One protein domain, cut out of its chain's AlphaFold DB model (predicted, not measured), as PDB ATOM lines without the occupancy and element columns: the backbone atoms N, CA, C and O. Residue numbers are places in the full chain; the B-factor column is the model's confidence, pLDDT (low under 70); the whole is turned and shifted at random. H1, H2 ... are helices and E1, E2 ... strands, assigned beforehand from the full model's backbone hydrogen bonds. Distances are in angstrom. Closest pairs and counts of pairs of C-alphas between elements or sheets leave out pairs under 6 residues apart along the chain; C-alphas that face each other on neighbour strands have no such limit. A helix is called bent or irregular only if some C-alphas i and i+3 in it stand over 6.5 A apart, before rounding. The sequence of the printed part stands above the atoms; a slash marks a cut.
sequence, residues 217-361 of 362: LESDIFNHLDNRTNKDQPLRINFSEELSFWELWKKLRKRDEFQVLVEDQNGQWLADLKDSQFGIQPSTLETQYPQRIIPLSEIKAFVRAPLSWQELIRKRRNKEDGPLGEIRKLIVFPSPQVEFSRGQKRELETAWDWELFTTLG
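This is residues 217 to 361 of the 362 residues of an uncharacterized protein of Halobacteriovoraceae bacterium (UniProt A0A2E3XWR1). Two lobes sit end to end: in one, the sheet E1 E6 E2 E3 has H2 over one face, the hairpin of E4 and E5 over that same face where E3 lies, and H1 near its E1 edge; in the other is the small sheet E7 E8 E9, with H3 next to E7. The lobes meet where E7 comes up to E3, and H4, at the end of the printed part, is far from the first lobe. The printed part has 145 residues with four named helices and nine named strands, in the order H1 E1 H2 E2 E3 E4 E5 E6 H3 E7 E8 E9 H4, and its class is mixed, helices and strands. Each of the three sheets is antiparallel. The whole is compact, with a radius of gyration of the C-alphas of 15.2 A and spans of 46 by 38 by 25 A.

Begin at H1, residues 217 to 226, which with its residues 221 to 225 only grazes the sheet of E1, residues 235 to 238, E6, residues 301 to 304, E2, residues 260 to 263, and E3, residues 269 to 272, in that order. Look at N 237 and O 302, 2.8 A apart, for E1 and E6; at N 261 and O 303, 3.0 A, for E6 and E2; and at N 270 and O 262, 2.8 A, for the hairpin of E2 and E3. H2, residues 242 to 252, is on this sheet at a height of 9.3 A over the sheet, only just over E6, on which 3 of its C-alphas fall; on the local plane the two lines stand at 13 degrees, along the strands. E1, H2 and E2 form a split strand-helix-strand unit, two strands running the same way with E6 between them, and its crossover is right-handed. H1 and H2 are near each other, with 6 pairs of C-alphas within 10 A. Next find the hairpin of E4, residues 284 to 288, and E5, residues 291 to 295, where N 285 and O 294 are 2.8 A apart; the closest C-alphas of E3 and E4, those of Ala 271 and Thr 287, are 6.5 A apart. H3, residues 307 to 317, only grazes the sheet of E7, residues 327 to 331, E8, residues 337 to 340, and E9, residues 345 to 347. These three form a meander, each strand the antiparallel neighbour of the one before; see N 337 and O 331, 2.7 A, and N 338 and O 346, 2.9 A. The closest C-alphas of E3 and E7, those of Trp 269 and Leu 330, are 5.7 A apart. H4, residues 354 to 360, is apart from H3, E7 and E8, among others. Every O i to N i+4 pair is within hydrogen-bond range in H1 and H4, against 6 of 7 in H2 and 5 of 7 in H3.

Find C-alpha 217 at (123.423, -4.647, 15.709); from there H1 runs 13.9 A to C-alpha 226. E1 follows, then H2, 15.3 A from C-alpha 242 to C-alpha 252, then E2 and E3. E4 measures 13.4 A and E5 13.5 A. After E6, H3 starts with C-alpha 307 at (119.643, -5.882, -8.975) and runs 16.0 A; it is irregular, but only just, with C-alphas 308 and 311 6.54 A apart. E7 spans 11.1 A, E8 and E9 follow, and H4 ends with C-alpha 360 at (114.994, -17.239, -27.429).

The two C-alphas farthest apart are those of Leu 243 and Leu 360, 45.9 A. The printed part has no cut. The link from E3 to E4, 11 residues, is long; in it residues 277 to 278 pair antiparallel with residues 285 to 286 of E4. Mean pLDDT of the printed part is 70.1, and 62 residues are under 70, among them 217 to 235, 256 to 268 and 349 to 361.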
ATOM      1  N   LEU A 217     123.807  -3.743  16.792       57.75
ATOM      2  CA  LEU A 217     123.423  -4.647  15.709       57.75
ATOM      3  C   LEU A 217     122.389  -4.049  14.739       57.75
ATOM      4  O   LEU A 217     122.535  -4.183  13.532       57.75
ATOM      5  N   GLU A 218     121.345  -3.387  15.236       58.72
ATOM      6  CA  GLU A 218     120.387  -2.690  14.375       58.72
ATOM      7  C   GLU A 218     121.046  -1.536  13.639       58.72
ATOM      8  O   GLU A 218     120.908  -1.451  12.425       58.72
ATOM      9  N   SER A 219     121.764  -0.666  14.350       59.50
ATOM     10  CA  SER A 219     122.460   0.466  13.735       59.50
ATOM     11  C   SER A 219     123.458  -0.003  12.676       59.50
ATOM     12  O   SER A 219     123.494   0.576  11.600       59.50
ATOM     13  N   ASP A 220     124.197  -1.083  12.925       62.19
ATOM     14  CA  ASP A 220     125.160  -1.667  11.991       62.19
ATOM     15  C   ASP A 220     124.472  -2.322  10.794       62.19
ATOM     16  O   ASP A 220     124.894  -2.109   9.658       62.19
ATOM     17  N   ILE A 221     123.372  -3.054  11.007       64.81
ATOM     18  CA  ILE A 221     122.566  -3.601   9.911       64.81
ATOM     19  C   ILE A 221     122.005  -2.462   9.057       64.81
ATOM     20  O   ILE A 221     122.113  -2.521   7.838       64.81
ATOM     21  N   PHE A 222     121.448  -1.407   9.655       64.56
ATOM     22  CA  PHE A 222     120.899  -0.274   8.903       64.56
ATOM     23  C   PHE A 222     121.985   0.527   8.196       64.56
ATOM     24  O   PHE A 222     121.838   0.823   7.016       64.56
ATOM     25  N   ASN A 223     123.111   0.776   8.856       64.44
ATOM     26  CA  ASN A 223     124.267   1.394   8.227       64.44
ATOM     27  C   ASN A 223     124.794   0.525   7.081       64.44
ATOM     28  O   ASN A 223     125.186   1.073   6.063       64.44
ATOM     29  N   HIS A 224     124.769  -0.808   7.170       64.12
ATOM     30  CA  HIS A 224     125.126  -1.685   6.050       64.12
ATOM     31  C   HIS A 224     124.069  -1.735   4.939       64.12
ATOM     32  O   HIS A 224     124.425  -1.863   3.768       64.12
ATOM     33  N   LEU A 225     122.785  -1.619   5.276       63.38
ATOM     34  CA  LEU A 225     121.696  -1.529   4.301       63.38
ATOM     35  C   LEU A 225     121.751  -0.202   3.524       63.38
ATOM     36  O   LEU A 225     121.530  -0.198   2.310       63.38
ATOM     37  N   ASP A 226     122.072   0.897   4.212       62.91
ATOM     38  CA  ASP A 226     122.075   2.258   3.670       62.91
ATOM     39  C   ASP A 226     123.445   2.691   3.111       62.91
ATOM     40  O   ASP A 226     123.485   3.521   2.197       62.91
ATOM     41  N   ASN A 227     124.570   2.118   3.567       59.47
ATOM     42  CA  ASN A 227     125.896   2.389   2.999       59.47
ATOM     43  C   ASN A 227     126.067   1.674   1.653       59.47
ATOM     44  O   ASN A 227     126.426   0.503   1.530       59.47
ATOM     45  N   ARG A 228     125.780   2.458   0.614       59.03
ATOM     46  CA  ARG A 228     125.773   2.157  -0.821       59.03
ATOM     47  C   ARG A 228     127.160   1.885  -1.412       59.03
ATOM     48  O   ARG A 228     127.628   2.639  -2.261       59.03
ATOM     49  N   THR A 229     127.775   0.764  -1.082       48.03
ATOM     50  CA  THR A 229     128.864   0.232  -1.910       48.03
ATOM     51  C   THR A 229     128.521  -1.196  -2.289       48.03
ATOM     52  O   THR A 229     128.513  -2.075  -1.439       48.03
ATOM     53  N   ASN A 230     128.217  -1.399  -3.575       60.19
ATOM     54  CA  ASN A 230     127.866  -2.669  -4.223       60.19
ATOM     55  C   ASN A 230     126.395  -3.130  -4.099       60.19
ATOM     56  O   ASN A 230     126.061  -4.089  -3.403       60.19
ATOM     57  N   LYS A 231     125.490  -2.463  -4.836       64.56
ATOM     58  CA  LYS A 231     124.103  -2.940  -5.042       64.56
ATOM     59  C   LYS A 231     124.023  -4.226  -5.880       64.56
ATOM     60  O   LYS A 231     122.996  -4.898  -5.848       64.56
ATOM     61  N   ASP A 232     125.101  -4.572  -6.578       64.19
ATOM     62  CA  ASP A 232     125.171  -5.743  -7.456       64.19
ATOM     63  C   ASP A 232     125.555  -7.032  -6.719       64.19
ATOM     64  O   ASP A 232     125.458  -8.117  -7.287       64.19
ATOM     65  N   GLN A 233     125.947  -6.940  -5.442       63.25
ATOM     66  CA  GLN A 233     126.224  -8.112  -4.617       63.25
ATOM     67  C   GLN A 233     125.041  -8.456  -3.703       63.25
ATOM     68  O   GLN A 233     124.413  -7.549  -3.126       63.25
ATOM     69  N   PRO A 234     124.745  -9.761  -3.537       64.50
ATOM     70  CA  PRO A 234     123.752 -10.200  -2.579       64.50
ATOM     71  C   PRO A 234     124.210  -9.833  -1.165       64.50
ATOM     72  O   PRO A 234     125.344 -10.106  -0.776       64.50
ATOM     73  N   LEU A 235     123.326  -9.198  -0.394       69.19
ATOM     74  CA  LEU A 235     123.576  -8.908   1.018       69.19
ATOM     75  C   LEU A 235     122.875  -9.972   1.850       69.19
ATOM     76  O   LEU A 235     121.657 -10.093   1.759       69.19
ATOM     77  N   ARG A 236     123.635 -10.708   2.660       71.44
ATOM     78  CA  ARG A 236     123.119 -11.735   3.565       71.44
ATOM     79  C   ARG A 236     123.153 -11.221   4.997       71.44
ATOM     80  O   ARG A 236     124.227 -10.954   5.529       71.44
ATOM     81  N   ILE A 237     121.987 -11.101   5.620       71.62
ATOM     82  CA  ILE A 237     121.855 -10.691   7.017       71.62
ATOM     83  C   ILE A 237     121.456 -11.915   7.825       71.62
ATOM     84  O   ILE A 237     120.320 -12.378   7.743       71.62
ATOM     85  N   ASN A 238     122.409 -12.441   8.586       70.75
ATOM     86  CA  ASN A 238     122.139 -13.490   9.560       70.75
ATOM     87  C   ASN A 238     121.514 -12.855  10.805       70.75
ATOM     88  O   ASN A 238     121.927 -11.775  11.228       70.75
ATOM     89  N   PHE A 239     120.560 -13.541  11.414       69.50
ATOM     90  CA  PHE A 239     120.006 -13.171  12.712       69.50
ATOM     91  C   PHE A 239     120.328 -14.286  13.709       69.50
ATOM     92  O   PHE A 239     120.239 -15.470  13.390       69.50
ATOM     93  N   SER A 240     120.772 -13.906  14.906       61.94
ATOM     94  CA  SER A 240     121.162 -14.848  15.962       61.94
ATOM     95  C   SER A 240     119.972 -15.309  16.802       61.94
ATOM     96  O   SER A 240     120.046 -16.346  17.452       61.94
ATOM     97  N   GLU A 241     118.881 -14.540  16.789       64.81
ATOM     98  CA  GLU A 241     117.712 -14.746  17.643       64.81
ATOM     99  C   GLU A 241     116.413 -14.452  16.882       64.81
ATOM    100  O   GLU A 241     116.363 -13.566  16.025       64.81
ATOM    101  N   GLU A 242     115.331 -15.141  17.245       61.53
ATOM    102  CA  GLU A 242     113.995 -14.969  16.651       61.53
ATOM    103  C   GLU A 242     113.494 -13.513  16.753       61.53
ATOM    104  O   GLU A 242     112.945 -12.954  15.806       61.53
ATOM    105  N   LEU A 243     113.791 -12.837  17.866       57.03
ATOM    106  CA  LEU A 243     113.513 -11.410  18.074       57.03
ATOM    107  C   LEU A 243     114.166 -10.501  17.022       57.03
ATOM    108  O   LEU A 243     113.529  -9.572  16.523       57.03
ATOM    109  N   SER A 244     115.416 -10.785  16.649       67.69
ATOM    110  CA  SER A 244     116.134 -10.008  15.629       67.69
ATOM    111  C   SER A 244     115.596 -10.249  14.213       67.69
ATOM    112  O   SER A 244     115.595  -9.324  13.399       67.69
ATOM    113  N   PHE A 245     115.043 -11.438  13.940       77.81
ATOM    114  CA  PHE A 245     114.290 -11.697  12.709       77.81
ATOM    115  C   PHE A 245     113.057 -10.787  12.627       77.81
ATOM    116  O   PHE A 245     112.831 -10.150  11.596       77.81
ATOM    117  N   TRP A 246     112.289 -10.667  13.715       72.75
ATOM    118  CA  TRP A 246     111.019  -9.935  13.716       72.75
ATOM    119  C   TRP A 246     111.157  -8.446  13.418       72.75
ATOM    120  O   TRP A 246     110.427  -7.903  12.584       72.75
ATOM    121  N   GLU A 247     112.085  -7.774  14.099       71.31
ATOM    122  CA  GLU A 247     112.312  -6.338  13.912       71.31
ATOM    123  C   GLU A 247     112.766  -6.031  12.481       71.31
ATOM    124  O   GLU A 247     112.339  -5.041  11.875       71.31
ATOM    125  N   LEU A 248     113.597  -6.911  11.926       74.75
ATOM    126  CA  LEU A 248     114.145  -6.763  10.592       74.75
ATOM    127  C   LEU A 248     113.087  -7.084   9.519       74.75
ATOM    128  O   LEU A 248     112.899  -6.295   8.594       74.75
ATOM    129  N   TRP A 249     112.298  -8.148   9.688       82.56
ATOM    130  CA  TRP A 249     111.196  -8.507   8.787       82.56
ATOM    131  C   TRP A 249     110.172  -7.378   8.650       82.56
ATOM    132  O   TRP A 249     109.858  -6.970   7.531       82.56
ATOM    133  N   LYS A 250     109.687  -6.823   9.776       76.00
ATOM    134  CA  LYS A 250     108.666  -5.755   9.776       76.00
ATOM    135  C   LYS A 250     109.098  -4.561   8.924       76.00
ATOM    136  O   LYS A 250     108.265  -3.970   8.235       76.00
ATOM    137  N   LYS A 251     110.390  -4.221   8.970       72.75
ATOM    138  CA  LYS A 251     110.978  -3.093   8.239       72.75
ATOM    139  C   LYS A 251     111.274  -3.419   6.777       72.75
ATOM    140  O   LYS A 251     111.096  -2.546   5.930       72.75
ATOM    141  N   LEU A 252     111.724  -4.639   6.479       76.06
ATOM    142  CA  LEU A 252     112.159  -5.011   5.132       76.06
ATOM    143  C   LEU A 252     111.021  -5.507   4.233       76.06
ATOM    144  O   LEU A 252     111.045  -5.214   3.045       76.06
ATOM    145  N   ARG A 253     109.981  -6.166   4.771       76.75
ATOM    146  CA  ARG A 253     108.888  -6.767   3.970       76.75
ATOM    147  C   ARG A 253     108.138  -5.787   3.057       76.75
ATOM    148  O   ARG A 253     107.507  -6.207   2.096       76.75
ATOM    149  N   LYS A 254     108.180  -4.488   3.376       74.94
ATOM    150  CA  LYS A 254     107.536  -3.408   2.603       74.94
ATOM    151  C   LYS A 254     108.465  -2.739   1.588       74.94
ATOM    152  O   LYS A 254     108.017  -1.862   0.857       74.94
ATOM    153  N   ARG A 255     109.753  -3.082   1.578       73.19
ATOM    154  CA  ARG A 255     110.745  -2.472   0.695       73.19
ATOM    155  C   ARG A 255     110.991  -3.382  -0.502       73.19
ATOM    156  O   ARG A 255     111.559  -4.462  -0.358       73.19
ATOM    157  N   ASP A 256     110.597  -2.926  -1.686       67.25
ATOM    158  CA  ASP A 256     110.768  -3.673  -2.934       67.25
ATOM    159  C   ASP A 256     112.248  -3.892  -3.299       67.25
ATOM    160  O   ASP A 256     112.569  -4.765  -4.092       67.25
ATOM    161  N   GLU A 257     113.185  -3.149  -2.730       61.38
ATOM    162  CA  GLU A 257     114.617  -3.358  -2.949       61.38
ATOM    163  C   GLU A 257     115.246  -4.343  -1.948       61.38
ATOM    164  O   GLU A 257     116.322  -4.884  -2.205       61.38
ATOM    165  N   PHE A 258     114.560  -4.613  -0.833       55.84
ATOM    166  CA  PHE A 258     114.940  -5.603   0.176       55.84
ATOM    167  C   PHE A 258     113.945  -6.749   0.157       55.84
ATOM    168  O   PHE A 258     113.414  -7.146   1.188       55.84
ATOM    169  N   GLN A 259     113.688  -7.271  -1.038       58.41
ATOM    170  CA  GLN A 259     112.901  -8.480  -1.241       58.41
ATOM    171  C   GLN A 259     113.726  -9.633  -0.718       58.41
ATOM    172  O   GLN A 259     114.570 -10.220  -1.393       58.41
ATOM    173  N   VAL A 260     113.567  -9.788   0.579       55.88
ATOM    174  CA  VAL A 260     114.365 -10.635   1.405       55.88
ATOM    175  C   VAL A 260     113.983 -12.063   1.101       55.88
ATOM    176  O   VAL A 260     112.813 -12.431   1.157       55.88
ATOM    177  N   LEU A 261     114.989 -12.858   0.792       57.75
ATOM    178  CA  LEU A 261     114.791 -14.260   0.495       57.75
ATOM    179  C   LEU A 261     115.239 -15.053   1.702       57.75
ATOM    180  O   LEU A 261     116.328 -14.845   2.240       57.75
ATOM    181  N   VAL A 262     114.339 -15.907   2.156       58.41
ATOM    182  CA  VAL A 262     114.577 -16.802   3.273       58.41
ATOM    183  C   VAL A 262     115.466 -17.940   2.787       58.41
ATOM    184  O   VAL A 262     115.062 -18.665   1.882       58.41
ATOM    185  N   GLU A 263     116.649 -18.107   3.372       65.00
ATOM    186  CA  GLU A 263     117.516 -19.261   3.104       65.00
ATOM    187  C   GLU A 263     117.304 -20.387   4.118       65.00
ATOM    188  O   GLU A 263     117.323 -20.128   5.327       65.00
ATOM    189  N   ASP A 264     117.174 -21.624   3.625       64.50
ATOM    190  CA  ASP A 264     117.315 -22.828   4.452       64.50
ATOM    191  C   ASP A 264     118.789 -23.103   4.815       64.50
ATOM    192  O   ASP A 264     119.714 -22.396   4.407       64.50
ATOM    193  N   GLN A 265     119.033 -24.181   5.565       66.56
ATOM    194  CA  GLN A 265     120.385 -24.628   5.938       66.56
ATOM    195  C   GLN A 265     121.326 -24.904   4.747       66.56
ATOM    196  O   GLN A 265     122.537 -24.984   4.938       66.56
ATOM    197  N   ASN A 266     120.787 -25.034   3.533       68.50
ATOM    198  CA  ASN A 266     121.529 -25.297   2.307       68.50
ATOM    199  C   ASN A 266     121.684 -24.044   1.425       68.50
ATOM    200  O   ASN A 266     122.226 -24.153   0.327       68.50
ATOM    201  N   GLY A 267     121.198 -22.874   1.859       66.25
ATOM    202  CA  GLY A 267     121.215 -21.646   1.057       66.25
ATOM    203  C   GLY A 267     120.130 -21.587  -0.028       66.25
ATOM    204  O   GLY A 267     120.254 -20.818  -0.984       66.25
ATOM    205  N   GLN A 268     119.071 -22.401   0.075       69.88
ATOM    206  CA  GLN A 268     117.964 -22.393  -0.888       69.88
ATOM    207  C   GLN A 268     116.971 -21.284  -0.573       69.88
ATOM    208  O   GLN A 268     116.546 -21.152   0.573       69.88
ATOM    209  N   TRP A 269     116.517 -20.550  -1.594       73.50
ATOM    210  CA  TRP A 269     115.476 -19.547  -1.391       73.50
ATOM    211  C   TRP A 269     114.121 -20.217  -1.186       73.50
ATOM    212  O   TRP A 269     113.601 -20.901  -2.074       73.50
ATOM    213  N   LEU A 270     113.535 -19.994  -0.014       70.75
ATOM    214  CA  LEU A 270     112.247 -20.558   0.366       70.75
ATOM    215  C   LEU A 270     111.089 -19.727  -0.184       70.75
ATOM    216  O   LEU A 270     110.163 -20.292  -0.775       70.75
ATOM    217  N   ALA A 271     111.156 -18.406  -0.013       77.50
ATOM    218  CA  ALA A 271     110.119 -17.475  -0.429       77.50
ATOM    219  C   ALA A 271     110.592 -16.020  -0.387       77.50
ATOM    220  O   ALA A 271     111.657 -15.702   0.143       77.50
ATOM    221  N   ASP A 272     109.750 -15.161  -0.939       79.62
ATOM    222  CA  ASP A 272     109.827 -13.715  -0.883       79.62
ATOM    223  C   ASP A 272     108.897 -13.156   0.210       79.62
ATOM    224  O   ASP A 272     107.781 -13.642   0.414       79.62
ATOM    225  N   LEU A 273     109.385 -12.139   0.928       78.44
ATOM    226  CA  LEU A 273     108.685 -11.520   2.055       78.44
ATOM    227  C   LEU A 273     107.626 -10.497   1.647       78.44
ATOM    228  O   LEU A 273     106.874 -10.053   2.522       78.44
ATOM    229  N   LYS A 274     107.531 -10.120   0.367       80.81
ATOM    230  CA  LYS A 274     106.454  -9.246  -0.094       80.81
ATOM    231  C   LYS A 274     105.100  -9.882   0.212       80.81
ATOM    232  O   LYS A 274     104.871 -11.053  -0.083       80.81
ATOM    233  N   ASP A 275     104.246  -9.100   0.864       81.38
ATOM    234  CA  ASP A 275     102.915  -9.509   1.321       81.38
ATOM    235  C   ASP A 275     102.922 -10.745   2.239       81.38
ATOM    236  O   ASP A 275     101.900 -11.397   2.435       81.38
ATOM    237  N   SER A 276     104.075 -11.065   2.840       84.94
ATOM    238  CA  SER A 276     104.143 -12.083   3.882       84.94
ATOM    239  C   SER A 276     103.491 -11.589   5.173       84.94
ATOM    240  O   SER A 276     103.559 -10.407   5.546       84.94
ATOM    241  N   GLN A 277     102.885 -12.533   5.875       82.06
ATOM    242  CA  GLN A 277     102.216 -12.341   7.149       82.06
ATOM    243  C   GLN A 277     102.633 -13.436   8.127       82.06
ATOM    244  O   GLN A 277     103.346 -14.378   7.782       82.06
ATOM    245  N   PHE A 278     102.215 -13.296   9.376       76.69
ATOM    246  CA  PHE A 278     102.375 -14.381  10.328       76.69
ATOM    247  C   PHE A 278     101.457 -15.525   9.927       76.69
ATOM    248  O   PHE A 278     100.304 -15.294   9.562       76.69
ATOM    249  N   GLY A 279     101.975 -16.748  10.001       70.19
ATOM    250  CA  GLY A 279     101.094 -17.903   9.948       70.19
ATOM    251  C   GLY A 279     100.246 -17.980  11.219       70.19
ATOM    252  O   GLY A 279     100.520 -17.317  12.218       70.19
ATOM    253  N   ILE A 280      99.242 -18.856  11.200       69.25
ATOM    254  CA  ILE A 280      98.370 -19.134  12.356       69.25
ATOM    255  C   ILE A 280      99.196 -19.525  13.599       69.25
ATOM    256  O   ILE A 280      98.801 -19.264  14.731       69.25
ATOM    257  N   GLN A 281     100.363 -20.143  13.395       73.56
ATOM    258  CA  GLN A 281     101.315 -20.427  14.463       73.56
ATOM    259  C   GLN A 281     102.328 -19.276  14.601       73.56
ATOM    260  O   GLN A 281     102.997 -18.955  13.614       73.56
ATOM    261  N   PRO A 282     102.545 -18.725  15.814       69.50
ATOM    262  CA  PRO A 282     103.463 -17.601  16.037       69.50
ATOM    263  C   PRO A 282     104.906 -17.845  15.574       69.50
ATOM    264  O   PRO A 282     105.619 -16.903  15.259       69.50
ATOM    265  N   SER A 283     105.335 -19.108  15.513       79.50
ATOM    266  CA  SER A 283     106.668 -19.529  15.066       79.50
ATOM    267  C   SER A 283     106.739 -19.827  13.564       79.50
ATOM    268  O   SER A 283     107.605 -20.591  13.123       79.50
ATOM    269  N   THR A 284     105.810 -19.289  12.771       84.31
ATOM    270  CA  THR A 284     105.745 -19.512  11.326       84.31
ATOM    271  C   THR A 284     105.514 -18.220  10.556       84.31
ATOM    272  O   THR A 284     104.857 -17.289  11.024       84.31
ATOM    273  N   LEU A 285     106.046 -18.186   9.341       85.25
ATOM    274  CA  LEU A 285     105.848 -17.123   8.374       85.25
ATOM    275  C   LEU A 285     105.011 -17.655   7.209       85.25
ATOM    276  O   LEU A 285     105.406 -18.621   6.561       85.25
ATOM    277  N   GLU A 286     103.885 -17.012   6.922       85.94
ATOM    278  CA  GLU A 286     103.107 -17.276   5.720       85.94
ATOM    279  C   GLU A 286     103.537 -16.317   4.606       85.94
ATOM    280  O   GLU A 286     103.494 -15.094   4.748       85.94
ATOM    281  N   THR A 287     103.981 -16.869   3.487       86.62
ATOM    282  CA  THR A 287     104.420 -16.111   2.312       86.62
ATOM    283  C   THR A 287     103.399 -16.227   1.197       86.62
ATOM    284  O   THR A 287     102.660 -17.202   1.159       86.62
ATOM    285  N   GLN A 288     103.375 -15.265   0.271       83.38
ATOM    286  CA  GLN A 288     102.532 -15.313  -0.936       83.38
ATOM    287  C   GLN A 288     103.313 -15.767  -2.178       83.38
ATOM    288  O   GLN A 288     102.750 -16.339  -3.113       83.38
ATOM    289  N   TYR A 289     104.635 -15.574  -2.174       78.81
ATOM    290  CA  TYR A 289     105.485 -15.773  -3.345       78.81
ATOM    291  C   TYR A 289     106.680 -16.696  -3.045       78.81
ATOM    292  O   TYR A 289     107.778 -16.229  -2.750       78.81
ATOM    293  N   PRO A 290     106.517 -18.026  -3.160       74.50
ATOM    294  CA  PRO A 290     105.258 -18.746  -3.371       74.50
ATOM    295  C   PRO A 290     104.418 -18.840  -2.089       74.50
ATOM    296  O   PRO A 290     104.923 -18.602  -0.992       74.50
ATOM    297  N   GLN A 291     103.152 -19.244  -2.231       82.00
ATOM    298  CA  GLN A 291     102.268 -19.437  -1.085       82.00
ATOM    299  C   GLN A 291     102.719 -20.625  -0.231       82.00
ATOM    300  O   GLN A 291     102.646 -21.766  -0.699       82.00
ATOM    301  N   ARG A 292     103.233 -20.368   0.979       85.25
ATOM    302  CA  ARG A 292     103.764 -21.387   1.906       85.25
ATOM    303  C   ARG A 292     103.729 -20.903   3.349       85.25
ATOM    304  O   ARG A 292     103.777 -19.708   3.596       85.25
ATOM    305  N   ILE A 293     103.737 -21.854   4.278       85.62
ATOM    306  CA  ILE A 293     103.974 -21.616   5.702       85.62
ATOM    307  C   ILE A 293     105.372 -22.151   6.017       85.62
ATOM    308  O   ILE A 293     105.642 -23.330   5.789       85.62
ATOM    309  N   ILE A 294     106.260 -21.281   6.490       85.50
ATOM    310  CA  ILE A 294     107.672 -21.577   6.743       85.50
ATOM    311  C   ILE A 294     107.935 -21.466   8.248       85.50
ATOM    312  O   ILE A 294     107.749 -20.382   8.810       85.50
ATOM    313  N   PRO A 295     108.385 -22.535   8.925       86.69
ATOM    314  CA  PRO A 295     108.846 -22.445  10.305       86.69
ATOM    315  C   PRO A 295     110.031 -21.488  10.431       86.69
ATOM    316  O   PRO A 295     111.002 -21.589   9.683       86.69
ATOM    317  N   LEU A 296     110.008 -20.589  11.416       82.19
ATOM    318  CA  LEU A 296     111.093 -19.614  11.610       82.19
ATOM    319  C   LEU A 296     112.448 -20.276  11.869       82.19
ATOM    320  O   LEU A 296     113.482 -19.728  11.506       82.19
ATOM    321  N   SER A 297     112.454 -21.483  12.440       81.88
ATOM    322  CA  SER A 297     113.663 -22.285  12.644       81.88
ATOM    323  C   SER A 297     114.390 -22.642  11.342       81.88
ATOM    324  O   SER A 297     115.606 -22.865  11.368       81.88
ATOM    325  N   GLU A 298     113.660 -22.705  10.224       81.75
ATOM    326  CA  GLU A 298     114.203 -22.963   8.885       81.75
ATOM    327  C   GLU A 298     114.799 -21.708   8.251       81.75
ATOM    328  O   GLU A 298     115.657 -21.817   7.382       81.75
ATOM    329  N   ILE A 299     114.397 -20.525   8.713       80.44
ATOM    330  CA  ILE A 299     114.871 -19.250   8.194       80.44
ATOM    331  C   ILE A 299     116.217 -18.936   8.848       80.44
ATOM    332  O   ILE A 299     116.294 -18.790  10.065       80.44
ATOM    333  N   LYS A 300     117.295 -18.830   8.063       77.00
ATOM    334  CA  LYS A 300     118.639 -18.515   8.599       77.00
ATOM    335  C   LYS A 300     119.126 -17.110   8.315       77.00
ATOM    336  O   LYS A 300     119.881 -16.546   9.106       77.00
ATOM    337  N   ALA A 301     118.719 -16.561   7.183       74.75
ATOM    338  CA  ALA A 301     119.182 -15.259   6.763       74.75
ATOM    339  C   ALA A 301     118.144 -14.545   5.918       74.75
ATOM    340  O   ALA A 301     117.248 -15.149   5.324       74.75
ATOM    341  N   PHE A 302     118.333 -13.237   5.863       76.06
ATOM    342  CA  PHE A 302     117.666 -12.344   4.955       76.06
ATOM    343  C   PHE A 302     118.603 -11.958   3.824       76.06
ATOM    344  O   PHE A 302     119.649 -11.357   4.067       76.06
ATOM    345  N   VAL A 303     118.231 -12.312   2.592       73.31
ATOM    346  CA  VAL A 303     119.064 -12.056   1.413       73.31
ATOM    347  C   VAL A 303     118.465 -10.963   0.545       73.31
ATOM    348  O   VAL A 303     117.352 -11.107   0.049       73.31
ATOM    349  N   ARG A 304     119.222  -9.891   0.305       74.94
ATOM    350  CA  ARG A 304     118.928  -8.935  -0.768       74.94
ATOM    351  C   ARG A 304     119.349  -9.552  -2.098       74.94
ATOM    352  O   ARG A 304     120.541  -9.782  -2.297       74.94
ATOM    353  N   ALA A 305     118.402  -9.788  -3.004       71.06
ATOM    354  CA  ALA A 305     118.719 -10.245  -4.355       71.06
ATOM    355  C   ALA A 305     119.589  -9.216  -5.111       71.06
ATOM    356  O   ALA A 305     119.384  -8.007  -4.935       71.06
ATOM    357  N   PRO A 306     120.517  -9.659  -5.981       72.19
ATOM    358  CA  PRO A 306     121.196  -8.774  -6.926       72.19
ATOM    359  C   PRO A 306     120.186  -7.979  -7.767       72.19
ATOM    360  O   PRO A 306     119.115  -8.499  -8.089       72.19
ATOM    361  N   LEU A 307     120.527  -6.748  -8.169       73.25
ATOM    362  CA  LEU A 307     119.643  -5.882  -8.975       73.25
ATOM    363  C   LEU A 307     119.089  -6.593 -10.217       73.25
ATOM    364  O   LEU A 307     117.896  -6.525 -10.501       73.25
ATOM    365  N   SER A 308     119.937  -7.357 -10.899       71.12
ATOM    366  CA  SER A 308     119.588  -8.165 -12.068       71.12
ATOM    367  C   SER A 308     118.481  -9.195 -11.837       71.12
ATOM    368  O   SER A 308     117.839  -9.635 -12.782       71.12
ATOM    369  N   TRP A 309     118.260  -9.616 -10.592       74.88
ATOM    370  CA  TRP A 309     117.240 -10.604 -10.236       74.88
ATOM    371  C   TRP A 309     115.950  -9.963  -9.733       74.88
ATOM    372  O   TRP A 309     114.923 -10.637  -9.674       74.88
ATOM    373  N   GLN A 310     115.963  -8.674  -9.391       76.75
ATOM    374  CA  GLN A 310     114.767  -7.990  -8.897       76.75
ATOM    375  C   GLN A 310     113.657  -7.984  -9.950       76.75
ATOM    376  O   GLN A 310     112.497  -8.230  -9.624       76.75
ATOM    377  N   GLU A 311     114.017  -7.790 -11.220       76.50
ATOM    378  CA  GLU A 311     113.059  -7.853 -12.322       76.50
ATOM    379  C   GLU A 311     112.485  -9.264 -12.494       76.50
ATOM    380  O   GLU A 311     111.278  -9.426 -12.648       76.50
ATOM    381  N   LEU A 312     113.318 -10.301 -12.374       75.56
ATOM    382  CA  LEU A 312     112.882 -11.697 -12.429       75.56
ATOM    383  C   LEU A 312     111.858 -12.021 -11.330       75.56
ATOM    384  O   LEU A 312     110.812 -12.613 -11.596       75.56
ATOM    385  N   ILE A 313     112.155 -11.611 -10.095       77.00
ATOM    386  CA  ILE A 313     111.270 -11.801  -8.942       77.00
ATOM    387  C   ILE A 313     109.955 -11.046  -9.164       77.00
ATOM    388  O   ILE A 313     108.883 -11.616  -8.957       77.00
ATOM    389  N   ARG A 314     110.016  -9.797  -9.649       78.75
ATOM    390  CA  ARG A 314     108.835  -8.982  -9.970       78.75
ATOM    391  C   ARG A 314     107.939  -9.666 -11.006       78.75
ATOM    392  O   ARG A 314     106.749  -9.834 -10.746       78.75
ATOM    393  N   LYS A 315     108.509 -10.130 -12.120       76.50
ATOM    394  CA  LYS A 315     107.768 -10.842 -13.174       76.50
ATOM    395  C   LYS A 315     107.133 -12.137 -12.666       76.50
ATOM    396  O   LYS A 315     105.967 -12.408 -12.950       76.50
ATOM    397  N   ARG A 316     107.860 -12.903 -11.841       75.88
ATOM    398  CA  ARG A 316     107.344 -14.126 -11.202       75.88
ATOM    399  C   ARG A 316     106.117 -13.845 -10.327       75.88
ATOM    400  O   ARG A 316     105.150 -14.599 -10.392       75.88
ATOM    401  N   ARG A 317     106.132 -12.777  -9.520       78.44
ATOM    402  CA  ARG A 317     104.979 -12.388  -8.678       78.44
ATOM    403  C   ARG A 317     103.742 -12.065  -9.498       78.44
ATOM    404  O   ARG A 317     102.646 -12.492  -9.146       78.44
ATOM    405  N   ASN A 318     103.944 -11.322 -10.583       79.94
ATOM    406  CA  ASN A 318     102.877 -10.880 -11.472       79.94
ATOM    407  C   ASN A 318     102.282 -12.026 -12.300       79.94
ATOM    408  O   ASN A 318     101.304 -11.801 -13.006       79.94
ATOM    409  N   LYS A 319     102.853 -13.239 -12.211       74.50
ATOM    410  CA  LYS A 319     102.490 -14.399 -13.035       74.50
ATOM    411  C   LYS A 319     102.503 -14.055 -14.530       74.50
ATOM    412  O   LYS A 319     101.622 -14.488 -15.262       74.50
ATOM    413  N   GLU A 320     103.475 -13.247 -14.961       73.81
ATOM    414  CA  GLU A 320     103.617 -12.893 -16.375       73.81
ATOM    415  C   GLU A 320     103.834 -14.163 -17.216       73.81
ATOM    416  O   GLU A 320     104.619 -15.040 -16.836       73.81
ATOM    417  N   ASP A 321     103.110 -14.264 -18.336       61.44
ATOM    418  CA  ASP A 321     103.139 -15.429 -19.221       61.44
ATOM    419  C   ASP A 321     104.555 -15.705 -19.749       61.44
ATOM    420  O   ASP A 321     105.306 -14.792 -20.104       61.44
ATOM    421  N   GLY A 322     104.913 -16.990 -19.826       65.94
ATOM    422  CA  GLY A 322     106.192 -17.458 -20.358       65.94
ATOM    423  C   GLY A 322     107.024 -18.284 -19.365       65.94
ATOM    424  O   GLY A 322     106.523 -18.708 -18.320       65.94
ATOM    425  N   PRO A 323     108.319 -18.501 -19.661       62.00
ATOM    426  CA  PRO A 323     109.216 -19.373 -18.886       62.00
ATOM    427  C   PRO A 323     109.350 -18.947 -17.417       62.00
ATOM    428  O   PRO A 323     109.677 -19.739 -16.535       62.00
ATOM    429  N   LEU A 324     109.068 -17.671 -17.144       62.44
ATOM    430  CA  LEU A 324     109.150 -17.039 -15.833       62.44
ATOM    431  C   LEU A 324     108.027 -17.475 -14.885       62.44
ATOM    432  O   LEU A 324     108.273 -17.649 -13.690       62.44
ATOM    433  N   GLY A 325     106.823 -17.714 -15.416       63.59
ATOM    434  CA  GLY A 325     105.710 -18.299 -14.666       63.59
ATOM    435  C   GLY A 325     105.966 -19.758 -14.272       63.59
ATOM    436  O   GLY A 325     105.395 -20.247 -13.296       63.59
ATOM    437  N   GLU A 326     106.877 -20.444 -14.972       71.06
ATOM    438  CA  GLU A 326     107.291 -21.811 -14.649       71.06
ATOM    439  C   GLU A 326     108.390 -21.873 -13.570       71.06
ATOM    440  O   GLU A 326     108.737 -22.968 -13.131       71.06
ATOM    441  N   ILE A 327     108.939 -20.750 -13.088       74.88
ATOM    442  CA  ILE A 327     110.011 -20.770 -12.079       74.88
ATOM    443  C   ILE A 327     109.479 -21.236 -10.718       74.88
ATOM    444  O   ILE A 327     108.704 -20.559 -10.033       74.88
ATOM    445  N   ARG A 328     109.970 -22.395 -10.276       72.31
ATOM    446  CA  ARG A 328     109.631 -23.025  -8.997       72.31
ATOM    447  C   ARG A 328     110.554 -22.568  -7.874       72.31
ATOM    448  O   ARG A 328     110.062 -22.235  -6.792       72.31
ATOM    449  N   LYS A 329     111.871 -22.563  -8.103       74.81
ATOM    450  CA  LYS A 329     112.874 -22.164  -7.105       74.81
ATOM    451  C   LYS A 329     113.967 -21.309  -7.717       74.81
ATOM    452  O   LYS A 329     114.278 -21.413  -8.898       74.81
ATOM    453  N   LEU A 330     114.560 -20.511  -6.852       73.44
ATOM    454  CA  LEU A 330     115.752 -19.732  -7.104       73.44
ATOM    455  C   LEU A 330     116.777 -20.187  -6.058       73.44
ATOM    456  O   LEU A 330     116.442 -20.357  -4.889       73.44
ATOM    457  N   ILE A 331     117.991 -20.489  -6.485       72.81
ATOM    458  CA  ILE A 331     119.086 -20.949  -5.630       72.81
ATOM    459  C   ILE A 331     120.198 -19.939  -5.855       72.81
ATOM    460  O   ILE A 331     120.484 -19.636  -7.004       72.81
ATOM    461  N   VAL A 332     120.790 -19.371  -4.809       62.69
ATOM    462  CA  VAL A 332     121.875 -18.380  -4.983       62.69
ATOM    463  C   VAL A 332     123.189 -18.802  -4.377       62.69
ATOM    464  O   VAL A 332     124.233 -18.296  -4.781       62.69
ATOM    465  N   PHE A 333     123.160 -19.788  -3.492       60.22
ATOM    466  CA  PHE A 333     124.355 -20.388  -2.943       60.22
ATOM    467  C   PHE A 333     124.337 -21.909  -3.168       60.22
ATOM    468  O   PHE A 333     123.280 -22.523  -3.016       60.22
ATOM    469  N   PRO A 334     125.477 -22.541  -3.515       60.69
ATOM    470  CA  PRO A 334     126.794 -21.941  -3.776       60.69
ATOM    471  C   PRO A 334     126.934 -21.293  -5.164       60.69
ATOM    472  O   PRO A 334     127.796 -20.435  -5.336       60.69
ATOM    473  N   SER A 335     126.096 -21.671  -6.133       69.56
ATOM    474  CA  SER A 335     126.019 -21.061  -7.463       69.56
ATOM    475  C   SER A 335     124.587 -20.589  -7.747       69.56
ATOM    476  O   SER A 335     123.634 -21.234  -7.295       69.56
ATOM    477  N   PRO A 336     124.397 -19.472  -8.471       72.31
ATOM    478  CA  PRO A 336     123.067 -19.026  -8.848       72.31
ATOM    479  C   PRO A 336     122.404 -19.999  -9.835       72.31
ATOM    480  O   PRO A 336     122.933 -20.268 -10.910       72.31
ATOM    481  N   GLN A 337     121.240 -20.541  -9.476       78.81
ATOM    482  CA  GLN A 337     120.459 -21.476 -10.284       78.81
ATOM    483  C   GLN A 337     118.963 -21.163 -10.234       78.81
ATOM    484  O   GLN A 337     118.439 -20.608  -9.266       78.81
ATOM    485  N   VAL A 338     118.249 -21.615 -11.260       78.75
ATOM    486  CA  VAL A 338     116.785 -21.587 -11.334       78.75
ATOM    487  C   VAL A 338     116.282 -23.015 -11.476       78.75
ATOM    488  O   VAL A 338     116.773 -23.757 -12.323       78.75
ATOM    489  N   GLU A 339     115.298 -23.404 -10.666       79.19
ATOM    490  CA  GLU A 339     114.544 -24.651 -10.833       79.19
ATOM    491  C   GLU A 339     113.163 -24.317 -11.404       79.19
ATOM    492  O   GLU A 339     112.414 -23.552 -10.793       79.19
ATOM    493  N   PHE A 340     112.802 -24.906 -12.540       80.62
ATOM    494  CA  PHE A 340     111.477 -24.769 -13.149       80.62
ATOM    495  C   PHE A 340     110.483 -25.796 -12.576       80.62
ATOM    496  O   PHE A 340     110.861 -26.760 -11.908       80.62
ATOM    497  N   SER A 341     109.191 -25.615 -12.841       76.19
ATOM    498  CA  SER A 341     108.078 -26.452 -12.366       76.19
ATOM    499  C   SER A 341     108.235 -27.927 -12.751       76.19
ATOM    500  O   SER A 341     107.838 -28.808 -11.991       76.19
ATOM    501  N   ARG A 342     108.907 -28.197 -13.876       79.06
ATOM    502  CA  ARG A 342     109.245 -29.541 -14.377       79.06
ATOM    503  C   ARG A 342     110.483 -30.163 -13.715       79.06
ATOM    504  O   ARG A 342     110.912 -31.238 -14.117       79.06
ATOM    505  N   GLY A 343     111.087 -29.490 -12.733       78.75
ATOM    506  CA  GLY A 343     112.286 -29.945 -12.021       78.75
ATOM    507  C   GLY A 343     113.605 -29.697 -12.761       78.75
ATOM    508  O   GLY A 343     114.662 -30.057 -12.245       78.75
ATOM    509  N   GLN A 344     113.573 -29.070 -13.943       81.69
ATOM    510  CA  GLN A 344     114.786 -28.680 -14.660       81.69
ATOM    511  C   GLN A 344     115.526 -27.598 -13.873       81.69
ATOM    512  O   GLN A 344     114.939 -26.566 -13.549       81.69
ATOM    513  N   LYS A 345     116.814 -27.825 -13.600       82.62
ATOM    514  CA  LYS A 345     117.717 -26.822 -13.033       82.62
ATOM    515  C   LYS A 345     118.587 -26.222 -14.130       82.62
ATOM    516  O   LYS A 345     119.037 -26.950 -15.014       82.62
ATOM    517  N   ARG A 346     118.830 -24.917 -14.069       81.12
ATOM    518  CA  ARG A 346     119.817 -24.229 -14.909       81.12
ATOM    519  C   ARG A 346     120.696 -23.346 -14.044       81.12
ATOM    520  O   ARG A 346     120.169 -22.615 -13.210       81.12
ATOM    521  N   GLU A 347     122.005 -23.441 -14.244       79.00
ATOM    522  CA  GLU A 347     122.967 -22.483 -13.701       79.00
ATOM    523  C   GLU A 347     122.874 -21.166 -14.467       79.00
ATOM    524  O   GLU A 347     122.606 -21.150 -15.668       79.00
ATOM    525  N   LEU A 348     123.045 -20.067 -13.742       71.06
ATOM    526  CA  LEU A 348     123.158 -18.726 -14.290       71.06
ATOM    527  C   LEU A 348     124.622 -18.317 -14.123       71.06
ATOM    528  O   LEU A 348     125.066 -18.093 -12.995       71.06
ATOM    529  N   GLU A 349     125.380 -18.271 -15.222       62.38
ATOM    530  CA  GLU A 349     126.802 -17.903 -15.183       62.38
ATOM    531  C   GLU A 349     126.956 -16.409 -14.880       62.38
ATOM    532  O   GLU A 349     127.862 -16.000 -14.150       62.38
ATOM    533  N   THR A 350     126.017 -15.589 -15.358       59.53
ATOM    534  CA  THR A 350     125.906 -14.175 -15.018       59.53
ATOM    535  C   THR A 350     124.454 -13.713 -14.882       59.53
ATOM    536  O   THR A 350     123.507 -14.293 -15.405       59.53
ATOM    537  N   ALA A 351     124.283 -12.573 -14.213       50.72
ATOM    538  CA  ALA A 351     123.079 -11.747 -14.264       50.72
ATOM    539  C   ALA A 351     122.575 -11.435 -15.692       50.72
ATOM    540  O   ALA A 351     121.385 -11.175 -15.871       50.72
ATOM    541  N   TRP A 352     123.484 -11.436 -16.672       48.44
ATOM    542  CA  TRP A 352     123.274 -10.992 -18.052       48.44
ATOM    543  C   TRP A 352     122.845 -12.115 -19.001       48.44
ATOM    544  O   TRP A 352     122.301 -11.825 -20.064       48.44
ATOM    545  N   ASP A 353     122.959 -13.384 -18.596       55.06
ATOM    546  CA  ASP A 353     122.458 -14.519 -19.390       55.06
ATOM    547  C   ASP A 353     120.927 -14.510 -19.535       55.06
ATOM    548  O   ASP A 353     120.363 -15.281 -20.308       55.06
ATOM    549  N   TRP A 354     120.233 -13.615 -18.827       52.03
ATOM    550  CA  TRP A 354     118.783 -13.466 -18.885       52.03
ATOM    551  C   TRP A 354     118.248 -12.786 -20.145       52.03
ATOM    552  O   TRP A 354     117.159 -13.154 -20.588       52.03
ATOM    553  N   GLU A 355     118.983 -11.857 -20.767       51.19
ATOM    554  CA  GLU A 355     118.542 -11.261 -22.043       51.19
ATOM    555  C   GLU A 355     118.430 -12.330 -23.145       51.19
ATOM    556  O   GLU A 355     117.545 -12.271 -24.004       51.19
ATOM    557  N   LEU A 356     119.244 -13.386 -23.066       51.00
ATOM    558  CA  LEU A 356     119.156 -14.556 -23.939       51.00
ATOM    559  C   LEU A 356     117.839 -15.334 -23.764       51.00
ATOM    560  O   LEU A 356     117.290 -15.813 -24.754       51.00
ATOM    561  N   PHE A 357     117.264 -15.405 -22.560       52.22
ATOM    562  CA  PHE A 357     115.990 -16.106 -22.330       52.22
ATOM    563  C   PHE A 357     114.778 -15.355 -22.886       52.22
ATOM    564  O   PHE A 357     113.879 -15.979 -23.445       52.22
ATOM    565  N   THR A 358     114.747 -14.023 -22.782       50.09
ATOM    566  CA  THR A 358     113.655 -13.223 -23.367       50.09
ATOM    567  C   THR A 358     113.678 -13.226 -24.893       50.09
ATOM    568  O   THR A 358     112.633 -13.061 -25.516       50.09
ATOM    569  N   THR A 359     114.850 -13.444 -25.495       47.56
ATOM    570  CA  THR A 359     115.029 -13.407 -26.955       47.56
ATOM    571  C   THR A 359     114.838 -14.778 -27.611       47.56
ATOM    572  O   THR A 359     114.472 -14.846 -28.781       47.56
ATOM    573  N   LEU A 360     115.050 -15.879 -26.877       42.06
ATOM    574  CA  LEU A 360     114.994 -17.239 -27.429       42.06
ATOM    575  C   LEU A 360     113.641 -17.948 -27.289       42.06
ATOM    576  O   LEU A 360     113.477 -19.014 -27.873       42.06
ATOM    577  N   GLY A 361     112.668 -17.382 -26.564       43.97
ATOM    578  CA  GLY A 361     111.318 -17.960 -26.462       43.97
ATOM    579  C   GLY A 361     111.288 -19.402 -25.932       43.97
ATOM    580  O   GLY A 361     110.438 -20.183 -26.358       43.97
TER     581      GLY A 361